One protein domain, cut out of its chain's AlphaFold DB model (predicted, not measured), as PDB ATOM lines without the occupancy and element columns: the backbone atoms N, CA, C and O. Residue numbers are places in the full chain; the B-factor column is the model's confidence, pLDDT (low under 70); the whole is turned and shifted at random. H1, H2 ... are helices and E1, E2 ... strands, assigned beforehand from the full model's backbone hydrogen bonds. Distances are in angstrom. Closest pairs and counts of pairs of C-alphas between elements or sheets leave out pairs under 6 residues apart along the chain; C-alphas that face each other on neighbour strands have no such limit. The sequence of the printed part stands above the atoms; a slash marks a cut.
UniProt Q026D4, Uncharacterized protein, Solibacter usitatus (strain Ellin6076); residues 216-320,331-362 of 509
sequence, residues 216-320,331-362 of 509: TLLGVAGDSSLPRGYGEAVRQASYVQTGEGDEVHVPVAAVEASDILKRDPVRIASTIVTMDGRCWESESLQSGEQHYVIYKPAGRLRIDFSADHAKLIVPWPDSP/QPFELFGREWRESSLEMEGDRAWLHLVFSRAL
ATOM      1  N   THR A 216     -32.839  -8.037  33.132       84.81
ATOM      2  CA  THR A 216     -33.154  -7.118  32.039       84.81
ATOM      3  C   THR A 216     -34.199  -7.759  31.149       84.81
ATOM      4  O   THR A 216     -34.122  -8.947  30.838       84.81
ATOM      5  N   LEU A 217     -35.184  -6.956  30.752       83.31
ATOM      6  CA  LEU A 217     -36.199  -7.360  29.796       83.31
ATOM      7  C   LEU A 217     -35.559  -7.497  28.416       83.31
ATOM      8  O   LEU A 217     -35.033  -6.525  27.878       83.31
ATOM      9  N   LEU A 218     -35.599  -8.708  27.871       75.69
ATOM     10  CA  LEU A 218     -35.011  -9.032  26.580       75.69
ATOM     11  C   LEU A 218     -35.981  -8.742  25.436       75.69
ATOM     12  O   LEU A 218     -35.599  -8.175  24.418       75.69
ATOM     13  N   GLY A 219     -37.239  -9.147  25.604       71.50
ATOM     14  CA  GLY A 219     -38.262  -9.029  24.573       71.50
ATOM     15  C   GLY A 219     -39.654  -9.278  25.135       71.50
ATOM     16  O   GLY A 219     -39.816  -9.973  26.138       71.50
ATOM     17  N   VAL A 220     -40.657  -8.682  24.491       72.12
ATOM     18  CA  VAL A 220     -42.069  -8.754  24.889       72.12
ATOM     19  C   VAL A 220     -42.939  -8.925  23.666       72.12
ATOM     20  O   VAL A 220     -42.830  -8.090  22.771       72.12
ATOM     21  N   ALA A 221     -43.825  -9.930  23.715       69.12
ATOM     22  CA  ALA A 221     -45.046 -10.066  22.922       69.12
ATOM     23  C   ALA A 221     -45.499  -8.831  22.137       69.12
ATOM     24  O   ALA A 221     -45.878  -7.860  22.784       69.12
ATOM     25  N   GLY A 222     -45.576  -8.832  20.807       64.62
ATOM     26  CA  GLY A 222     -46.197  -7.728  20.064       64.62
ATOM     27  C   GLY A 222     -47.671  -7.553  20.457       64.62
ATOM     28  O   GLY A 222     -48.200  -6.446  20.448       64.62
ATOM     29  N   ASP A 223     -48.295  -8.654  20.863       68.81
ATOM     30  CA  ASP A 223     -49.641  -8.791  21.410       68.81
ATOM     31  C   ASP A 223     -49.666  -8.979  22.942       68.81
ATOM     32  O   ASP A 223     -50.727  -9.238  23.512       68.81
ATOM     33  N   SER A 224     -48.527  -8.842  23.633       73.94
ATOM     34  CA  SER A 224     -48.488  -8.989  25.090       73.94
ATOM     35  C   SER A 224     -49.200  -7.840  25.794       73.94
ATOM     36  O   SER A 224     -49.310  -6.702  25.328       73.94
ATOM     37  N   SER A 225     -49.717  -8.182  26.964       81.81
ATOM     38  CA  SER A 225     -50.493  -7.321  27.838       81.81
ATOM     39  C   SER A 225     -49.658  -6.622  28.893       81.81
ATOM     40  O   SER A 225     -50.203  -5.849  29.676       81.81
ATOM     41  N   LEU A 226     -48.346  -6.852  28.894       83.62
ATOM     42  CA  LEU A 226     -47.432  -6.224  29.835       83.62
ATOM     43  C   LEU A 226     -47.434  -4.686  29.712       83.62
ATOM     44  O   LEU A 226     -47.590  -4.138  28.613       83.62
ATOM     45  N   PRO A 227     -47.251  -3.968  30.833       84.25
ATOM     46  CA  PRO A 227     -47.285  -2.512  30.849       84.25
ATOM     47  C   PRO A 227     -46.107  -1.898  30.078       84.25
ATOM     48  O   PRO A 227     -45.010  -2.452  30.010       84.25
ATOM     49  N   ARG A 228     -46.293  -0.687  29.532       77.25
ATOM     50  CA  ARG A 228     -45.267   0.008  28.720       77.25
ATOM     51  C   ARG A 228     -43.954   0.301  29.472       77.25
ATOM     52  O   ARG A 228     -42.942   0.539  28.824       77.25
ATOM     53  N   GLY A 229     -43.965   0.284  30.807       80.19
ATOM     54  CA  GLY A 229     -42.798   0.502  31.675       80.19
ATOM     55  C   GLY A 229     -42.210  -0.771  32.292       80.19
ATOM     56  O   GLY A 229     -41.367  -0.681  33.182       80.19
ATOM     57  N   TYR A 230     -42.638  -1.952  31.842       85.81
ATOM     58  CA  TYR A 230     -42.337  -3.225  32.498       85.81
ATOM     59  C   TYR A 230     -40.835  -3.517  32.676       85.81
ATOM     60  O   TYR A 230     -40.434  -4.160  33.643       85.81
ATOM     61  N   GLY A 231     -39.977  -2.974  31.807       84.38
ATOM     62  CA  GLY A 231     -38.522  -3.096  31.946       84.38
ATOM     63  C   GLY A 231     -37.959  -2.545  33.264       84.38
ATOM     64  O   GLY A 231     -36.961  -3.069  33.751       84.38
ATOM     65  N   GLU A 232     -38.592  -1.536  33.873       84.56
ATOM     66  CA  GLU A 232     -38.185  -1.027  35.192       84.56
ATOM     67  C   GLU A 232     -38.645  -1.948  36.330       84.56
ATOM     68  O   GLU A 232     -37.907  -2.143  37.293       84.56
ATOM     69  N   ALA A 233     -39.811  -2.589  36.193       87.00
ATOM     70  CA  ALA A 233     -40.280  -3.596  37.144       87.00
ATOM     71  C   ALA A 233     -39.362  -4.829  37.157       87.00
ATOM     72  O   ALA A 233     -39.018  -5.338  38.222       87.00
ATOM     73  N   VAL A 234     -38.868  -5.251  35.987       87.00
ATOM     74  CA  VAL A 234     -37.902  -6.359  35.856       87.00
ATOM     75  C   VAL A 234     -36.609  -6.100  36.637       87.00
ATOM     76  O   VAL A 234     -35.995  -7.038  37.139       87.00
ATOM     77  N   ARG A 235     -36.197  -4.841  36.830       82.12
ATOM     78  CA  ARG A 235     -35.017  -4.528  37.662       82.12
ATOM     79  C   ARG A 235     -35.227  -4.828  39.145       82.12
ATOM     80  O   ARG A 235     -34.251  -4.933  39.879       82.12
ATOM     81  N   GLN A 236     -36.479  -4.958  39.571       82.50
ATOM     82  CA  GLN A 236     -36.885  -5.276  40.938       82.50
ATOM     83  C   GLN A 236     -37.226  -6.763  41.105       82.50
ATOM     84  O   GLN A 236     -37.824  -7.146  42.106       82.50
ATOM     85  N   ALA A 237     -36.870  -7.598  40.123       85.75
ATOM     86  CA  ALA A 237     -37.148  -9.021  40.156       85.75
ATOM     87  C   ALA A 237     -36.490  -9.713  41.359       85.75
ATOM     88  O   ALA A 237     -35.322  -9.473  41.681       85.75
ATOM     89  N   SER A 238     -37.232 -10.621  41.990       85.50
ATOM     90  CA  SER A 238     -36.738 -11.477  43.067       85.50
ATOM     91  C   SER A 238     -36.633 -12.919  42.595       85.50
ATOM     92  O   SER A 238     -37.565 -13.456  42.003       85.50
ATOM     93  N   TYR A 239     -35.506 -13.557  42.889       84.50
ATOM     94  CA  TYR A 239     -35.333 -14.987  42.667       84.50
ATOM     95  C   TYR A 239     -35.934 -15.774  43.834       84.50
ATOM     96  O   TYR A 239     -35.668 -15.463  44.998       84.50
ATOM     97  N   VAL A 240     -36.723 -16.794  43.513       85.31
ATOM     98  CA  VAL A 240     -37.418 -17.648  44.473       85.31
ATOM     99  C   VAL A 240     -37.124 -19.099  44.123       85.31
ATOM    100  O   VAL A 240     -37.283 -19.515  42.982       85.31
ATOM    101  N   GLN A 241     -36.688 -19.879  45.109       80.50
ATOM    102  CA  GLN A 241     -36.524 -21.319  44.947       80.50
ATOM    103  C   GLN A 241     -37.752 -22.017  45.543       80.50
ATOM    104  O   GLN A 241     -37.962 -21.968  46.758       80.50
ATOM    105  N   THR A 242     -38.580 -22.621  44.694       82.00
ATOM    106  CA  THR A 242     -39.800 -23.344  45.077       82.00
ATOM    107  C   THR A 242     -39.567 -24.859  45.052       82.00
ATOM    108  O   THR A 242     -38.510 -25.346  44.649       82.00
ATOM    109  N   GLY A 243     -40.548 -25.636  45.524       75.88
ATOM    110  CA  GLY A 243     -40.499 -27.102  45.432       75.88
ATOM    111  C   GLY A 243     -40.593 -27.628  43.994       75.88
ATOM    112  O   GLY A 243     -40.202 -28.766  43.745       75.88
ATOM    113  N   GLU A 244     -41.089 -26.807  43.063       76.94
ATOM    114  CA  GLU A 244     -41.229 -27.135  41.640       76.94
ATOM    115  C   GLU A 244     -40.023 -26.686  40.805       76.94
ATOM    116  O   GLU A 244     -39.834 -27.167  39.687       76.94
ATOM    117  N   GLY A 245     -39.172 -25.812  41.349       83.75
ATOM    118  CA  GLY A 245     -37.937 -25.385  40.708       83.75
ATOM    119  C   GLY A 245     -37.540 -23.956  41.053       83.75
ATOM    120  O   GLY A 245     -37.956 -23.375  42.052       83.75
ATOM    121  N   ASP A 246     -36.688 -23.403  40.206       87.00
ATOM    122  CA  ASP A 246     -36.246 -22.020  40.296       87.00
ATOM    123  C   ASP A 246     -37.261 -21.105  39.608       87.00
ATOM    124  O   ASP A 246     -37.663 -21.377  38.480       87.00
ATOM    125  N   GLU A 247     -37.612 -19.986  40.231       90.62
ATOM    126  CA  GLU A 247     -38.528 -18.988  39.685       90.62
ATOM    127  C   GLU A 247     -37.948 -17.580  39.825       90.62
ATOM    128  O   GLU A 247     -37.165 -17.276  40.733       90.62
ATOM    129  N   VAL A 248     -38.365 -16.690  38.930       88.94
ATOM    130  CA  VAL A 248     -38.137 -15.252  39.073       88.94
ATOM    131  C   VAL A 248     -39.482 -14.545  39.107       88.94
ATOM    132  O   VAL A 248     -40.305 -14.697  38.210       88.94
ATOM    133  N   HIS A 249     -39.714 -13.776  40.167       91.31
ATOM    134  CA  HIS A 249     -40.952 -13.036  40.381       91.31
ATOM    135  C   HIS A 249     -40.706 -11.564  40.075       91.31
ATOM    136  O   HIS A 249     -39.835 -10.934  40.679       91.31
ATOM    137  N   VAL A 250     -41.466 -11.014  39.128       90.94
ATOM    138  CA  VAL A 250     -41.405  -9.592  38.765       90.94
ATOM    139  C   VAL A 250     -42.652  -8.895  39.302       90.94
ATOM    140  O   VAL A 250     -43.757  -9.288  38.919       90.94
ATOM    141  N   PRO A 251     -42.515  -7.891  40.188       90.38
ATOM    142  CA  PRO A 251     -43.668  -7.223  40.778       90.38
ATOM    143  C   PRO A 251     -44.463  -6.449  39.723       90.38
ATOM    144  O   PRO A 251     -43.892  -5.796  38.850       90.38
ATOM    145  N   VAL A 252     -45.790  -6.489  39.836       90.62
ATOM    146  CA  VAL A 252     -46.725  -5.729  38.996       90.62
ATOM    147  C   VAL A 252     -47.691  -4.958  39.888       90.62
ATOM    148  O   VAL A 252     -48.148  -5.460  40.915       90.62
ATOM    149  N   ALA A 253     -48.017  -3.717  39.518       89.75
ATOM    150  CA  ALA A 253     -48.986  -2.937  40.279       89.75
ATOM    151  C   ALA A 253     -50.389  -3.560  40.172       89.75
ATOM    152  O   ALA A 253     -50.787  -4.033  39.111       89.75
ATOM    153  N   ALA A 254     -51.188  -3.503  41.244       88.06
ATOM    154  CA  ALA A 254     -52.522  -4.120  41.277       88.06
ATOM    155  C   ALA A 254     -53.455  -3.646  40.143       88.06
ATOM    156  O   ALA A 254     -54.236  -4.430  39.598       88.06
ATOM    157  N   VAL A 255     -53.348  -2.369  39.757       88.62
ATOM    158  CA  VAL A 255     -54.111  -1.788  38.640       88.62
ATOM    159  C   VAL A 255     -53.692  -2.420  37.310       88.62
ATOM    160  O   VAL A 255     -54.546  -2.869  36.551       88.62
ATOM    161  N   GLU A 256     -52.386  -2.533  37.063       89.31
ATOM    162  CA  GLU A 256     -51.840  -3.135  35.841       89.31
ATOM    163  C   GLU A 256     -52.162  -4.632  35.766       89.31
ATOM    164  O   GLU A 256     -52.590  -5.115  34.723       89.31
ATOM    165  N   ALA A 257     -52.037  -5.359  36.881       87.81
ATOM    166  CA  ALA A 257     -52.409  -6.770  36.967       87.81
ATOM    167  C   ALA A 257     -53.898  -6.975  36.650       87.81
ATOM    168  O   ALA A 257     -54.255  -7.856  35.869       87.81
ATOM    169  N   SER A 258     -54.767  -6.116  37.189       85.94
ATOM    170  CA  SER A 258     -56.200  -6.141  36.883       85.94
ATOM    171  C   SER A 258     -56.475  -5.872  35.403       85.94
ATOM    172  O   SER A 258     -57.353  -6.500  34.817       85.94
ATOM    173  N   ASP A 259     -55.735  -4.957  34.780       87.12
ATOM    174  CA  ASP A 259     -55.891  -4.644  33.358       87.12
ATOM    175  C   ASP A 259     -55.390  -5.767  32.441       87.12
ATOM    176  O   ASP A 259     -55.995  -6.012  31.396       87.12
ATOM    177  N   ILE A 260     -54.343  -6.492  32.847       85.88
ATOM    178  CA  ILE A 260     -53.874  -7.705  32.162       85.88
ATOM    179  C   ILE A 260     -54.954  -8.792  32.213       85.88
ATOM    180  O   ILE A 260     -55.286  -9.369  31.180       85.88
ATOM    181  N   LEU A 261     -55.540  -9.030  33.392       86.88
ATOM    182  CA  LEU A 261     -56.559 -10.066  33.608       86.88
ATOM    183  C   LEU A 261     -57.889  -9.794  32.890       86.88
ATOM    184  O   LEU A 261     -58.658 -10.724  32.669       86.88
ATOM    185  N   LYS A 262     -58.175  -8.542  32.512       86.56
ATOM    186  CA  LYS A 262     -59.371  -8.187  31.722       86.56
ATOM    187  C   LYS A 262     -59.277  -8.606  30.249       86.56
ATOM    188  O   LYS A 262     -60.278  -8.507  29.542       86.56
ATOM    189  N   ARG A 263     -58.098  -8.998  29.756       79.69
ATOM    190  CA  ARG A 263     -57.888  -9.390  28.355       79.69
ATOM    191  C   ARG A 263     -58.089 -10.893  28.180       79.69
ATOM    192  O   ARG A 263     -57.639 -11.670  29.013       79.69
ATOM    193  N   ASP A 264     -58.715 -11.288  27.073       75.56
ATOM    194  CA  ASP A 264     -58.972 -12.692  26.742       75.56
ATOM    195  C   ASP A 264     -58.471 -13.021  25.319       75.56
ATOM    196  O   ASP A 264     -58.941 -12.403  24.358       75.56
ATOM    197  N   PRO A 265     -57.506 -13.947  25.154       74.44
ATOM    198  CA  PRO A 265     -56.748 -14.623  26.213       74.44
ATOM    199  C   PRO A 265     -55.738 -13.687  26.899       74.44
ATOM    200  O   PRO A 265     -55.192 -12.772  26.276       74.44
ATOM    201  N   VAL A 266     -55.429 -13.954  28.173       77.06
ATOM    202  CA  VAL A 266     -54.336 -13.274  28.884       77.06
ATOM    203  C   VAL A 266     -53.009 -13.684  28.246       77.06
ATOM    204  O   VAL A 266     -52.566 -14.821  28.381       77.06
ATOM    205  N   ARG A 267     -52.360 -12.746  27.551       75.94
ATOM    206  CA  ARG A 267     -51.041 -12.951  26.937       75.94
ATOM    207  C   ARG A 267     -50.012 -12.065  27.618       75.94
ATOM    208  O   ARG A 267     -50.107 -10.846  27.523       75.94
ATOM    209  N   ILE A 268     -49.038 -12.672  28.293       79.69
ATOM    210  CA  ILE A 268     -47.934 -11.984  28.993       79.69
ATOM    211  C   ILE A 268     -46.551 -12.367  28.447       79.69
ATOM    212  O   ILE A 268     -45.542 -12.015  29.055       79.69
ATOM    213  N   ALA A 269     -46.513 -13.045  27.294       78.38
ATOM    214  CA  ALA A 269     -45.308 -13.597  26.680       78.38
ATOM    215  C   ALA A 269     -44.156 -12.582  26.654       78.38
ATOM    216  O   ALA A 269     -44.238 -11.510  26.043       78.38
ATOM    217  N   SER A 270     -43.094 -12.910  27.379       80.75
ATOM    218  CA  SER A 270     -41.898 -12.095  27.520       80.75
ATOM    219  C   SER A 270     -40.730 -12.924  28.024       80.75
ATOM    220  O   SER A 270     -40.900 -13.951  28.682       80.75
ATOM    221  N   THR A 271     -39.532 -12.417  27.755       82.12
ATOM    222  CA  THR A 271     -38.293 -13.013  28.231       82.12
ATOM    223  C   THR A 271     -37.465 -12.008  28.990       82.12
ATOM    224  O   THR A 271     -37.309 -10.859  28.569       82.12
ATOM    225  N   ILE A 272     -36.886 -12.472  30.090       85.81
ATOM    226  CA  ILE A 272     -35.897 -11.731  30.860       85.81
ATOM    227  C   ILE A 272     -34.582 -12.507  30.894       85.81
ATOM    228  O   ILE A 272     -34.556 -13.736  30.838       85.81
ATOM    229  N   VAL A 273     -33.481 -11.772  31.000       83.00
ATOM    230  CA  VAL A 273     -32.151 -12.336  31.229       83.00
ATOM    231  C   VAL A 273     -31.638 -11.825  32.560       83.00
ATOM    232  O   VAL A 273     -31.707 -10.628  32.839       83.00
ATOM    233  N   THR A 274     -31.126 -12.731  33.377       83.31
ATOM    234  CA  THR A 274     -30.518 -12.421  34.670       83.31
ATOM    235  C   THR A 274     -29.009 -12.215  34.568       83.31
ATOM    236  O   THR A 274     -28.378 -12.596  33.585       83.31
ATOM    237  N   MET A 275     -28.403 -11.607  35.595       77.44
ATOM    238  CA  MET A 275     -26.957 -11.303  35.644       77.44
ATOM    239  C   MET A 275     -26.033 -12.508  35.545       77.44
ATOM    240  O   MET A 275     -24.844 -12.356  35.293       77.44
ATOM    241  N   ASP A 276     -26.573 -13.688  35.770       74.94
ATOM    242  CA  ASP A 276     -25.875 -14.956  35.690       74.94
ATOM    243  C   ASP A 276     -26.056 -15.617  34.300       74.94
ATOM    244  O   ASP A 276     -25.573 -16.716  34.047       74.94
ATOM    245  N   GLY A 277     -26.742 -14.924  33.380       74.62
ATOM    246  CA  GLY A 277     -26.945 -15.319  31.991       74.62
ATOM    247  C   GLY A 277     -28.081 -16.299  31.743       74.62
ATOM    248  O   GLY A 277     -28.287 -16.712  30.595       74.62
ATOM    249  N   ARG A 278     -28.834 -16.679  32.784       81.62
ATOM    250  CA  ARG A 278     -30.051 -17.475  32.610       81.62
ATOM    251  C   ARG A 278     -31.129 -16.655  31.908       81.62
ATOM    252  O   ARG A 278     -31.320 -15.467  32.160       81.62
ATOM    253  N   CYS A 279     -31.800 -17.327  30.989       81.62
ATOM    254  CA  CYS A 279     -32.951 -16.837  30.258       81.62
ATOM    255  C   CYS A 279     -34.204 -17.388  30.933       81.62
ATOM    256  O   CYS A 279     -34.264 -18.587  31.232       81.62
ATOM    257  N   TRP A 280     -35.185 -16.521  31.152       86.88
ATOM    258  CA  TRP A 280     -36.432 -16.875  31.808       86.88
ATOM    259  C   TRP A 280     -37.618 -16.427  30.979       86.88
ATOM    260  O   TRP A 280     -37.616 -15.328  30.420       86.88
ATOM    261  N   GLU A 281     -38.638 -17.266  30.940       86.50
ATOM    262  CA  GLU A 281     -39.853 -17.060  30.165       86.50
ATOM    263  C   GLU A 281     -41.040 -16.861  31.097       86.50
ATOM    264  O   GLU A 281     -41.176 -17.557  32.105       86.50
ATOM    265  N   SER A 282     -41.870 -15.869  30.778       86.69
ATOM    266  CA  SER A 282     -43.087 -15.588  31.531       86.69
ATOM    267  C   SER A 282     -44.066 -16.744  31.386       86.69
ATOM    268  O   SER A 282     -44.480 -17.056  30.271       86.69
ATOM    269  N   GLU A 283     -44.488 -17.317  32.502       87.19
ATOM    270  CA  GLU A 283     -45.433 -18.430  32.513       87.19
ATOM    271  C   GLU A 283     -46.832 -17.967  32.920       87.19
ATOM    272  O   GLU A 283     -47.821 -18.288  32.266       87.19
ATOM    273  N   SER A 284     -46.933 -17.204  34.010       87.38
ATOM    274  CA  SER A 284     -48.229 -16.834  34.577       87.38
ATOM    275  C   SER A 284     -48.197 -15.500  35.318       87.38
ATOM    276  O   SER A 284     -47.140 -14.977  35.674       87.38
ATOM    277  N   LEU A 285     -49.385 -14.934  35.532       89.06
ATOM    278  CA  LEU A 285     -49.604 -13.795  36.416       89.06
ATOM    279  C   LEU A 285     -50.241 -14.313  37.710       89.06
ATOM    280  O   LEU A 285     -51.395 -14.746  37.711       89.06
ATOM    281  N   GLN A 286     -49.510 -14.233  38.814       88.94
ATOM    282  CA  GLN A 286     -50.027 -14.528  40.142       88.94
ATOM    283  C   GLN A 286     -50.683 -13.280  40.733       88.94
ATOM    284  O   GLN A 286     -50.109 -12.191  40.735       88.94
ATOM    285  N   SER A 287     -51.896 -13.450  41.258       83.31
ATOM    286  CA  SER A 287     -52.625 -12.402  41.976       83.31
ATOM    287  C   SER A 287     -52.864 -12.805  43.428       83.31
ATOM    288  O   SER A 287     -53.237 -13.945  43.701       83.31
ATOM    289  N   GLY A 288     -52.649 -11.869  44.350       80.38
ATOM    290  CA  GLY A 288     -52.752 -12.073  45.796       80.38
ATOM    291  C   GLY A 288     -52.569 -10.753  46.548       80.38
ATOM    292  O   GLY A 288     -52.936  -9.703  46.030       80.38
ATOM    293  N   GLU A 289     -51.973 -10.786  47.745       80.88
ATOM    294  CA  GLU A 289     -51.588  -9.560  48.476       80.88
ATOM    295  C   GLU A 289     -50.574  -8.710  47.693       80.88
ATOM    296  O   GLU A 289     -50.564  -7.484  47.781       80.88
ATOM    297  N   GLN A 290     -49.736  -9.377  46.900       83.62
ATOM    298  CA  GLN A 290     -48.837  -8.788  45.917       83.62
ATOM    299  C   GLN A 290     -49.054  -9.504  44.582       83.62
ATOM    300  O   GLN A 290     -49.367 -10.697  44.555       83.62
ATOM    301  N   HIS A 291     -48.927  -8.768  43.478       90.50
ATOM    302  CA  HIS A 291     -49.112  -9.307  42.133       90.50
ATOM    303  C   HIS A 291     -47.758  -9.469  41.453       90.50
ATOM    304  O   HIS A 291     -46.931  -8.554  41.484       90.50
ATOM    305  N   TYR A 292     -47.554 -10.621  40.820       92.12
ATOM    306  CA  TYR A 292     -46.285 -10.983  40.203       92.12
ATOM    307  C   TYR A 292     -46.498 -11.617  38.844       92.12
ATOM    308  O   TYR A 292     -47.382 -12.454  38.679       92.12
ATOM    309  N   VAL A 293     -45.635 -11.287  37.891       90.69
ATOM    310  CA  VAL A 293     -45.406 -12.172  36.749       90.69
ATOM    311  C   VAL A 293     -44.344 -13.182  37.162       90.69
ATOM    312  O   VAL A 293     -43.245 -12.799  37.578       90.69
ATOM    313  N   ILE A 294     -44.691 -14.460  37.060       90.38
ATOM    314  CA  ILE A 294     -43.796 -15.577  37.349       90.38
ATOM    315  C   ILE A 294     -43.063 -15.950  36.069       90.38
ATOM    316  O   ILE A 294     -43.677 -16.177  35.022       90.38
ATOM    317  N   TYR A 295     -41.744 -16.036  36.180       90.81
ATOM    318  CA  TYR A 295     -40.861 -16.517  35.136       90.81
ATOM    319  C   TYR A 295     -40.237 -17.849  35.522       90.81
ATOM    320  O   TYR A 295     -39.717 -17.991  36.634       90.81
ATOM    321  N   LYS A 296     -40.200 -18.782  34.568       88.38
ATOM    322  CA  LYS A 296     -39.516 -20.071  34.704       88.38
ATOM    323  C   LYS A 296     -38.252 -20.149  33.842       88.38
ATOM    324  O   LYS A 296     -38.131 -19.409  32.863       88.38
ATOM    325  N   PRO A 297     -37.283 -21.014  34.195       85.88
ATOM    326  CA  PRO A 297     -36.043 -21.157  33.447       85.88
ATOM    327  C   PRO A 297     -36.329 -21.677  32.033       85.88
ATOM    328  O   PRO A 297     -36.869 -22.766  31.869       85.88
ATOM    329  N   ALA A 298     -35.914 -20.922  31.016       78.50
ATOM    330  CA  ALA A 298     -36.109 -21.269  29.606       78.50
ATOM    331  C   ALA A 298     -34.794 -21.657  28.910       78.50
ATOM    332  O   ALA A 298     -34.765 -22.445  27.961       78.50
ATOM    333  N   GLY A 299     -33.664 -21.139  29.397       75.62
ATOM    334  CA  GLY A 299     -32.361 -21.457  28.831       75.62
ATOM    335  C   GLY A 299     -31.237 -20.591  29.377       75.62
ATOM    336  O   GLY A 299     -31.306 -20.059  30.483       75.62
ATOM    337  N   ARG A 300     -30.174 -20.457  28.586       73.75
ATOM    338  CA  ARG A 300     -29.018 -19.604  28.878       73.75
ATOM    339  C   ARG A 300     -28.630 -18.854  27.617       73.75
ATOM    340  O   ARG A 300     -28.550 -19.462  26.551       73.75
ATOM    341  N   LEU A 301     -28.376 -17.555  27.744       68.25
ATOM    342  CA  LEU A 301     -27.853 -16.766  26.638       68.25
ATOM    343  C   LEU A 301     -26.346 -17.017  26.512       68.25
ATOM    344  O   LEU A 301     -25.587 -16.847  27.470       68.25
ATOM    345  N   ARG A 302     -25.924 -17.428  25.315       64.25
ATOM    346  CA  ARG A 302     -24.523 -17.654  24.961       64.25
ATOM    347  C   ARG A 302     -24.146 -16.745  23.801       64.25
ATOM    348  O   ARG A 302     -24.827 -16.727  22.777       64.25
ATOM    349  N   ILE A 303     -23.063 -15.996  23.975       63.50
ATOM    350  CA  ILE A 303     -22.427 -15.276  22.875       63.50
ATOM    351  C   ILE A 303     -21.420 -16.231  22.250       63.50
ATOM    352  O   ILE A 303     -20.532 -16.728  22.946       63.50
ATOM    353  N   ASP A 304     -21.561 -16.487  20.955       56.06
ATOM    354  CA  ASP A 304     -20.501 -17.133  20.201       56.06
ATOM    355  C   ASP A 304     -19.449 -16.064  19.886       56.06
ATOM    356  O   ASP A 304     -19.753 -15.035  19.294       56.06
ATOM    357  N   PHE A 305     -18.216 -16.257  20.349       46.28
ATOM    358  CA  PHE A 305     -17.128 -15.305  20.107       46.28
ATOM    359  C   PHE A 305     -16.466 -15.495  18.736       46.28
ATOM    360  O   PHE A 305     -15.614 -14.689  18.364       46.28
ATOM    361  N   SER A 306     -16.805 -16.562  18.003       40.38
ATOM    362  CA  SER A 306     -16.183 -16.892  16.715       40.38
ATOM    363  C   SER A 306     -16.780 -16.138  15.521       40.38
ATOM    364  O   SER A 306     -16.200 -16.133  14.438       40.38
ATOM    365  N   ALA A 307     -17.887 -15.432  15.729       42.78
ATOM    366  CA  ALA A 307     -18.477 -14.503  14.782       42.78
ATOM    367  C   ALA A 307     -19.153 -13.396  15.588       42.78
ATOM    368  O   ALA A 307     -19.501 -13.613  16.739       42.78
ATOM    369  N   ASP A 308     -19.353 -12.220  15.010       60.31
ATOM    370  CA  ASP A 308     -20.122 -11.100  15.560       60.31
ATOM    371  C   ASP A 308     -21.608 -11.465  15.784       60.31
ATOM    372  O   ASP A 308     -22.494 -10.790  15.274       60.31
ATOM    373  N   HIS A 309     -21.897 -12.561  16.492       65.19
ATOM    374  CA  HIS A 309     -23.136 -13.312  16.440       65.19
ATOM    375  C   HIS A 309     -23.510 -13.894  17.817       65.19
ATOM    376  O   HIS A 309     -22.722 -14.573  18.473       65.19
ATOM    377  N   ALA A 310     -24.743 -13.667  18.259       70.44
ATOM    378  CA  ALA A 310     -25.308 -14.265  19.466       70.44
ATOM    379  C   ALA A 310     -26.605 -15.006  19.123       70.44
ATOM    380  O   ALA A 310     -27.350 -14.580  18.243       70.44
ATOM    381  N   LYS A 311     -26.880 -16.115  19.818       71.12
ATOM    382  CA  LYS A 311     -28.093 -16.918  19.606       71.12
ATOM    383  C   LYS A 311     -28.953 -16.898  20.869       71.12
ATOM    384  O   LYS A 311     -28.466 -17.161  21.970       71.12
ATOM    385  N   LEU A 312     -30.228 -16.571  20.706       69.06
ATOM    386  CA  LEU A 312     -31.205 -16.402  21.778       69.06
ATOM    387  C   LEU A 312     -32.391 -17.330  21.582       69.06
ATOM    388  O   LEU A 312     -32.906 -17.429  20.479       69.06
ATOM    389  N   ILE A 313     -32.868 -17.945  22.659       67.38
ATOM    390  CA  ILE A 313     -34.188 -18.583  22.661       67.38
ATOM    391  C   ILE A 313     -35.209 -17.487  22.963       67.38
ATOM    392  O   ILE A 313     -35.039 -16.765  23.950       67.38
ATOM    393  N   VAL A 314     -36.232 -17.350  22.119       63.59
ATOM    394  CA  VAL A 314     -37.321 -16.382  22.303       63.59
ATOM    395  C   VAL A 314     -38.679 -17.095  22.421       63.59
ATOM    396  O   VAL A 314     -38.884 -18.116  21.763       63.59
ATOM    397  N   PRO A 315     -39.611 -16.574  23.240       52.25
ATOM    398  CA  PRO A 315     -40.808 -17.281  23.703       52.25
ATOM    399  C   PRO A 315     -41.975 -17.141  22.705       52.25
ATOM    400  O   PRO A 315     -43.081 -16.750  23.071       52.25
ATOM    401  N   TRP A 316     -41.713 -17.291  21.400       60.28
ATOM    402  CA  TRP A 316     -42.570 -16.685  20.372       60.28
ATOM    403  C   TRP A 316     -42.715 -17.492  19.072       60.28
ATOM    404  O   TRP A 316     -41.721 -17.687  18.378       60.28
ATOM    405  N   PRO A 317     -43.946 -17.771  18.605       50.53
ATOM    406  CA  PRO A 317     -45.099 -18.277  19.343       50.53
ATOM    407  C   PRO A 317     -45.527 -19.671  18.836       50.53
ATOM    408  O   PRO A 317     -45.145 -20.114  17.752       50.53
ATOM    409  N   ASP A 318     -46.449 -20.289  19.572       43.66
ATOM    410  CA  ASP A 318     -47.046 -21.626  19.380       43.66
ATOM    411  C   ASP A 318     -47.750 -21.904  18.027       43.66
ATOM    412  O   ASP A 318     -48.336 -22.970  17.824       43.66
ATOM    413  N   SER A 319     -47.736 -20.978  17.064       44.19
ATOM    414  CA  SER A 319     -48.177 -21.252  15.688       44.19
ATOM    415  C   SER A 319     -47.720 -20.175  14.698       44.19
ATOM    416  O   SER A 319     -48.447 -19.213  14.439       44.19
ATOM    417  N   PRO A 320     -46.556 -20.360  14.048       45.06
ATOM    418  CA  PRO A 320     -46.120 -19.509  12.940       45.06
ATOM    419  C   PRO A 320     -47.023 -19.624  11.698       45.06
ATOM    420  O   PRO A 320     -47.017 -18.736  10.850       45.06
ATOM    421  N   GLN A 331     -36.646  -2.416  17.645       64.06
ATOM    422  CA  GLN A 331     -35.584  -1.831  18.464       64.06
ATOM    423  C   GLN A 331     -34.384  -2.782  18.562       64.06
ATOM    424  O   GLN A 331     -34.585  -3.994  18.650       64.06
ATOM    425  N   PRO A 332     -33.146  -2.254  18.544       69.81
ATOM    426  CA  PRO A 332     -31.955  -3.060  18.770       69.81
ATOM    427  C   PRO A 332     -31.918  -3.587  20.211       69.81
ATOM    428  O   PRO A 332     -32.405  -2.937  21.138       69.81
ATOM    429  N   PHE A 333     -31.314  -4.758  20.404       75.38
ATOM    430  CA  PHE A 333     -31.166  -5.368  21.723       75.38
ATOM    431  C   PHE A 333     -29.931  -4.812  22.412       75.38
ATOM    432  O   PHE A 333     -28.842  -4.823  21.845       75.38
ATOM    433  N   GLU A 334     -30.073  -4.375  23.657       80.31
ATOM    434  CA  GLU A 334     -28.954  -3.875  24.447       80.31
ATOM    435  C   GLU A 334     -28.634  -4.842  25.584       80.31
ATOM    436  O   GLU A 334     -29.330  -4.889  26.598       80.31
ATOM    437  N   LEU A 335     -27.583  -5.635  25.401       77.62
ATOM    438  CA  LEU A 335     -27.180  -6.688  26.328       77.62
ATOM    439  C   LEU A 335     -25.664  -6.745  26.413       77.62
ATOM    440  O   LEU A 335     -24.970  -6.658  25.397       77.62
ATOM    441  N   PHE A 336     -25.159  -6.962  27.623       76.44
ATOM    442  CA  PHE A 336     -23.747  -7.223  27.887       76.44
ATOM    443  C   PHE A 336     -22.808  -6.133  27.364       76.44
ATOM    444  O   PHE A 336     -21.767  -6.416  26.776       76.44
ATOM    445  N   GLY A 337     -23.210  -4.872  27.528       75.75
ATOM    446  CA  GLY A 337     -22.447  -3.714  27.074       75.75
ATOM    447  C   GLY A 337     -22.430  -3.554  25.554       75.75
ATOM    448  O   GLY A 337     -21.610  -2.795  25.038       75.75
ATOM    449  N   ARG A 338     -23.301  -4.259  24.824       77.88
ATOM    450  CA  ARG A 338     -23.357  -4.262  23.360       77.88
ATOM    451  C   ARG A 338     -24.778  -4.038  22.865       77.88
ATOM    452  O   ARG A 338     -25.752  -4.478  23.468       77.88
ATOM    453  N   GLU A 339     -24.865  -3.337  21.750       80.31
ATOM    454  CA  GLU A 339     -26.056  -3.245  20.928       80.31
ATOM    455  C   GLU A 339     -25.991  -4.345  19.866       80.31
ATOM    456  O   GLU A 339     -24.974  -4.506  19.180       80.31
ATOM    457  N   TRP A 340     -27.088  -5.069  19.713       79.25
ATOM    458  CA  TRP A 340     -27.245  -6.155  18.765       79.25
ATOM    459  C   TRP A 340     -28.418  -5.878  17.835       79.25
ATOM    460  O   TRP A 340     -29.448  -5.333  18.241       79.25
ATOM    461  N   ARG A 341     -28.266  -6.283  16.580       76.75
ATOM    462  CA  ARG A 341     -29.327  -6.263  15.575       76.75
ATOM    463  C   ARG A 341     -29.780  -7.678  15.310       76.75
ATOM    464  O   ARG A 341     -28.974  -8.596  15.302       76.75
ATOM    465  N   GLU A 342     -31.063  -7.842  15.067       75.94
ATOM    466  CA  GLU A 342     -31.567  -9.088  14.518       75.94
ATOM    467  C   GLU A 342     -30.927  -9.361  13.150       75.94
ATOM    468  O   GLU A 342     -30.798  -8.463  12.316       75.94
ATOM    469  N   SER A 343     -30.535 -10.614  12.942       74.56
ATOM    470  CA  SER A 343     -30.082 -11.137  11.657       74.56
ATOM    471  C   SER A 343     -31.108 -12.094  11.059       74.56
ATOM    472  O   SER A 343     -31.472 -11.953   9.895       74.56
ATOM    473  N   SER A 344     -31.570 -13.079  11.833       71.50
ATOM    474  CA  SER A 344     -32.511 -14.097  11.357       71.50
ATOM    475  C   SER A 344     -33.249 -14.787  12.502       71.50
ATOM    476  O   SER A 344     -32.803 -14.772  13.648       71.50
ATOM    477  N   LEU A 345     -34.358 -15.443  12.170       74.31
ATOM    478  CA  LEU A 345     -35.116 -16.302  13.071       74.31
ATOM    479  C   LEU A 345     -35.067 -17.737  12.537       74.31
ATOM    480  O   LEU A 345     -35.395 -17.976  11.375       74.31
ATOM    481  N   GLU A 346     -34.655 -18.681  13.375       73.62
ATOM    482  CA  GLU A 346     -34.636 -20.114  13.081       73.62
ATOM    483  C   GLU A 346     -35.669 -20.820  13.966       73.62
ATOM    484  O   GLU A 346     -35.730 -20.577  15.167       73.62
ATOM    485  N   MET A 347     -36.489 -21.694  13.384       71.56
ATOM    486  CA  MET A 347     -37.463 -22.494  14.132       71.56
ATOM    487  C   MET A 347     -36.936 -23.917  14.288       71.56
ATOM    488  O   MET A 347     -36.630 -24.573  13.293       71.56
ATOM    489  N   GLU A 348     -36.881 -24.409  15.521       66.50
ATOM    490  CA  GLU A 348     -36.457 -25.771  15.839       66.50
ATOM    491  C   GLU A 348     -37.460 -26.399  16.817       66.50
ATOM    492  O   GLU A 348     -37.422 -26.158  18.023       66.50
ATOM    493  N   GLY A 349     -38.392 -27.196  16.283       70.75
ATOM    494  CA  GLY A 349     -39.445 -27.833  17.078       70.75
ATOM    495  C   GLY A 349     -40.440 -26.824  17.658       70.75
ATOM    496  O   GLY A 349     -41.105 -26.109  16.911       70.75
ATOM    497  N   ASP A 350     -40.548 -26.801  18.985       63.88
ATOM    498  CA  ASP A 350     -41.366 -25.877  19.780       63.88
ATOM    499  C   ASP A 350     -40.646 -24.556  20.103       63.88
ATOM    500  O   ASP A 350     -41.221 -23.677  20.738       63.88
ATOM    501  N   ARG A 351     -39.387 -24.393  19.672       65.38
ATOM    502  CA  ARG A 351     -38.556 -23.237  20.020       65.38
ATOM    503  C   ARG A 351     -38.232 -22.373  18.816       65.38
ATOM    504  O   ARG A 351     -37.947 -22.858  17.720       65.38
ATOM    505  N   ALA A 352     -38.201 -21.071  19.071       70.50
ATOM    506  CA  ALA A 352     -37.710 -20.070  18.146       70.50
ATOM    507  C   ALA A 352     -36.341 -19.561  18.611       70.50
ATOM    508  O   ALA A 352     -36.151 -19.147  19.760       70.50
ATOM    509  N   TRP A 353     -35.383 -19.586  17.697       74.50
ATOM    510  CA  TRP A 353     -34.033 -19.099  17.888       74.50
ATOM    511  C   TRP A 353     -33.837 -17.780  17.152       74.50
ATOM    512  O   TRP A 353     -33.875 -17.716  15.925       74.50
ATOM    513  N   LEU A 354     -33.571 -16.722  17.905       74.88
ATOM    514  CA  LEU A 354     -33.222 -15.420  17.375       74.88
ATOM    515  C   LEU A 354     -31.704 -15.307  17.218       74.88
ATOM    516  O   LEU A 354     -30.946 -15.405  18.186       74.88
ATOM    517  N   HIS A 355     -31.276 -15.076  15.985       76.25
ATOM    518  CA  HIS A 355     -29.900 -14.788  15.625       76.25
ATOM    519  C   HIS A 355     -29.682 -13.286  15.681       76.25
ATOM    520  O   HIS A 355     -30.367 -12.509  15.010       76.25
ATOM    521  N   LEU A 356     -28.708 -12.880  16.477       76.69
ATOM    522  CA  LEU A 356     -28.316 -11.503  16.666       76.69
ATOM    523  C   LEU A 356     -26.934 -11.286  16.084       76.69
ATOM    524  O   LEU A 356     -26.053 -12.104  16.309       76.69
ATOM    525  N   VAL A 357     -26.723 -10.161  15.416       76.06
ATOM    526  CA  VAL A 357     -25.411  -9.694  14.983       76.06
ATOM    527  C   VAL A 357     -24.995  -8.449  15.748       76.06
ATOM    528  O   VAL A 357     -25.817  -7.594  16.089       76.06
ATOM    529  N   PHE A 358     -23.709  -8.352  16.054       74.62
ATOM    530  CA  PHE A 358     -23.154  -7.205  16.756       74.62
ATOM    531  C   PHE A 358     -23.333  -5.929  15.922       74.62
ATOM    532  O   PHE A 358     -23.028  -5.890  14.732       74.62
ATOM    533  N   SER A 359     -23.844  -4.877  16.561       77.75
ATOM    534  CA  SER A 359     -24.025  -3.554  15.955       77.75
ATOM    535  C   SER A 359     -22.929  -2.606  16.422       77.75
ATOM    536  O   SER A 359     -22.169  -2.067  15.618       77.75
ATOM    537  N   ARG A 360     -22.831  -2.403  17.739       69.88
ATOM    538  CA  ARG A 360     -21.829  -1.533  18.367       69.88
ATOM    539  C   ARG A 360     -21.703  -1.828  19.855       69.88
ATOM    540  O   ARG A 360     -22.607  -2.392  20.462       69.88
ATOM    541  N   ALA A 361     -20.611  -1.395  20.475       71.75
ATOM    542  CA  ALA A 361     -20.541  -1.331  21.931       71.75
ATOM    543  C   ALA A 361     -21.456  -0.209  22.451       71.75
ATOM    544  O   ALA A 361     -21.564   0.851  21.826       71.75
ATOM    545  N   LEU A 362     -22.103  -0.429  23.595       73.94
ATOM    546  CA  LEU A 362     -22.872   0.611  24.269       73.94
ATOM    547  C   LEU A 362     -21.923   1.696  24.794       73.94
ATOM    548  O   LEU A 362     -20.820   1.384  25.261       73.94
TER     549      LEU A 362
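This is residues 216 to 320 and 331 to 362 of the 509 residues of an uncharacterized protein of Solibacter usitatus (strain Ellin6076) (UniProt Q026D4). Two strongly twisted antiparallel sheets stand partly face to face with their strands crossed, a six-strand sheet towards one end of an elongated body and a five-strand sheet towards the other. The short helix H1 packs on the six-strand sheet between E1 and E3, the helix H2 sits at the far end beyond E5 and E6, and E6 runs on into E7 to lead from one sheet to the other. The printed part has 137 residues with two named helices and eleven named strands, in the order E1 H1 E2 E3 H2 E4 E5 E6 E7 E8 E9 E10 E11, and its class is mostly strand. The sheets run E1 E4 E5 E6 E3 E2 and E7 E8 E11 E10 E9. The whole is compact, with a radius of gyration of the C-alphas of 15.3 A and spans of 48 by 31 by 30 A.

Find C-alpha 216 at (-33.154, -7.118, 32.039); here E1 begins and runs to residue 220. H1 follows as residues 230 to 234, then E2 as residues 238 to 241 and E3 as residues 246 to 252, 19.4 A long. H2 is residues 254 to 261, 10.5 A from first to last C-alpha. Next come E4, residues 270 to 274, and E5, residues 278 to 286, which is 21.6 A long and bends by 61 degrees at residue 283. Look for C-alpha 291 at (-49.112, -9.307, 42.133), where E6 starts; it reaches residue 300 over 26.2 A. E7 is residues 302 to 304, E8 residues 309 to 314 and E9 residues 333 to 335. E10, residues 338 to 348, covers 26.3 A and bends by 65 degrees at residue 343. E11, residues 351 to 361, covers 28.4 A, bends by 53 degrees at residue 358 and ends with C-alpha 361 at (-20.541, -1.331, 21.931).

Start at E1, an edge strand antiparallel to E4, where N 218 and O 271 are 2.8 A apart. E4, E5 and E6 form a meander, each strand the antiparallel neighbour of the one before; look at N 280 and O 272, 2.9 A, and N 283 and O 294, 2.9 A. E6 is antiparallel to E3, with N 295 and O 248 at 2.8 A, and E3 makes a hairpin with the edge strand E2, with N 247 and O 240 at 2.8 A. H1 is on this sheet at a height of 6.1 A, over none of its strands; its closest C-alphas to E3 are those of Val 234 and Val 250, 5.6 A. H2 is on it too, at 8.8 A, only just over E6 alone, and slantwise to the strands at 49 degrees to E6 on the local plane. In both helices every O i to N i+4 pair is within hydrogen-bond range. In the other sheet E7 and E8 meet only at a point, E8 pairs with E11 through N 310 and O 356, 2.8 A, and E9, E10 and E11 form a second meander, with N 353 and O 346 at 2.7 A. The two sheets form a sandwich, two sheets face to face, with strands at 74 degrees; the closest C-alphas of E4 and E8 are those of Thr 271 and Val 314, 6.9 A.

The C-alphas farthest apart are those of Glu 289 and Ser 306, 48.1 A. Residues 321 to 330 are not printed, and C-alphas 320 and 331 are 21.3 A apart across this cut, in the link from E8 to E9. Of the links that are printed whole, none is long. The mean pLDDT of the printed part is 77.1; 27 residues are under 70, among them 301 to 309 and 312 to 320.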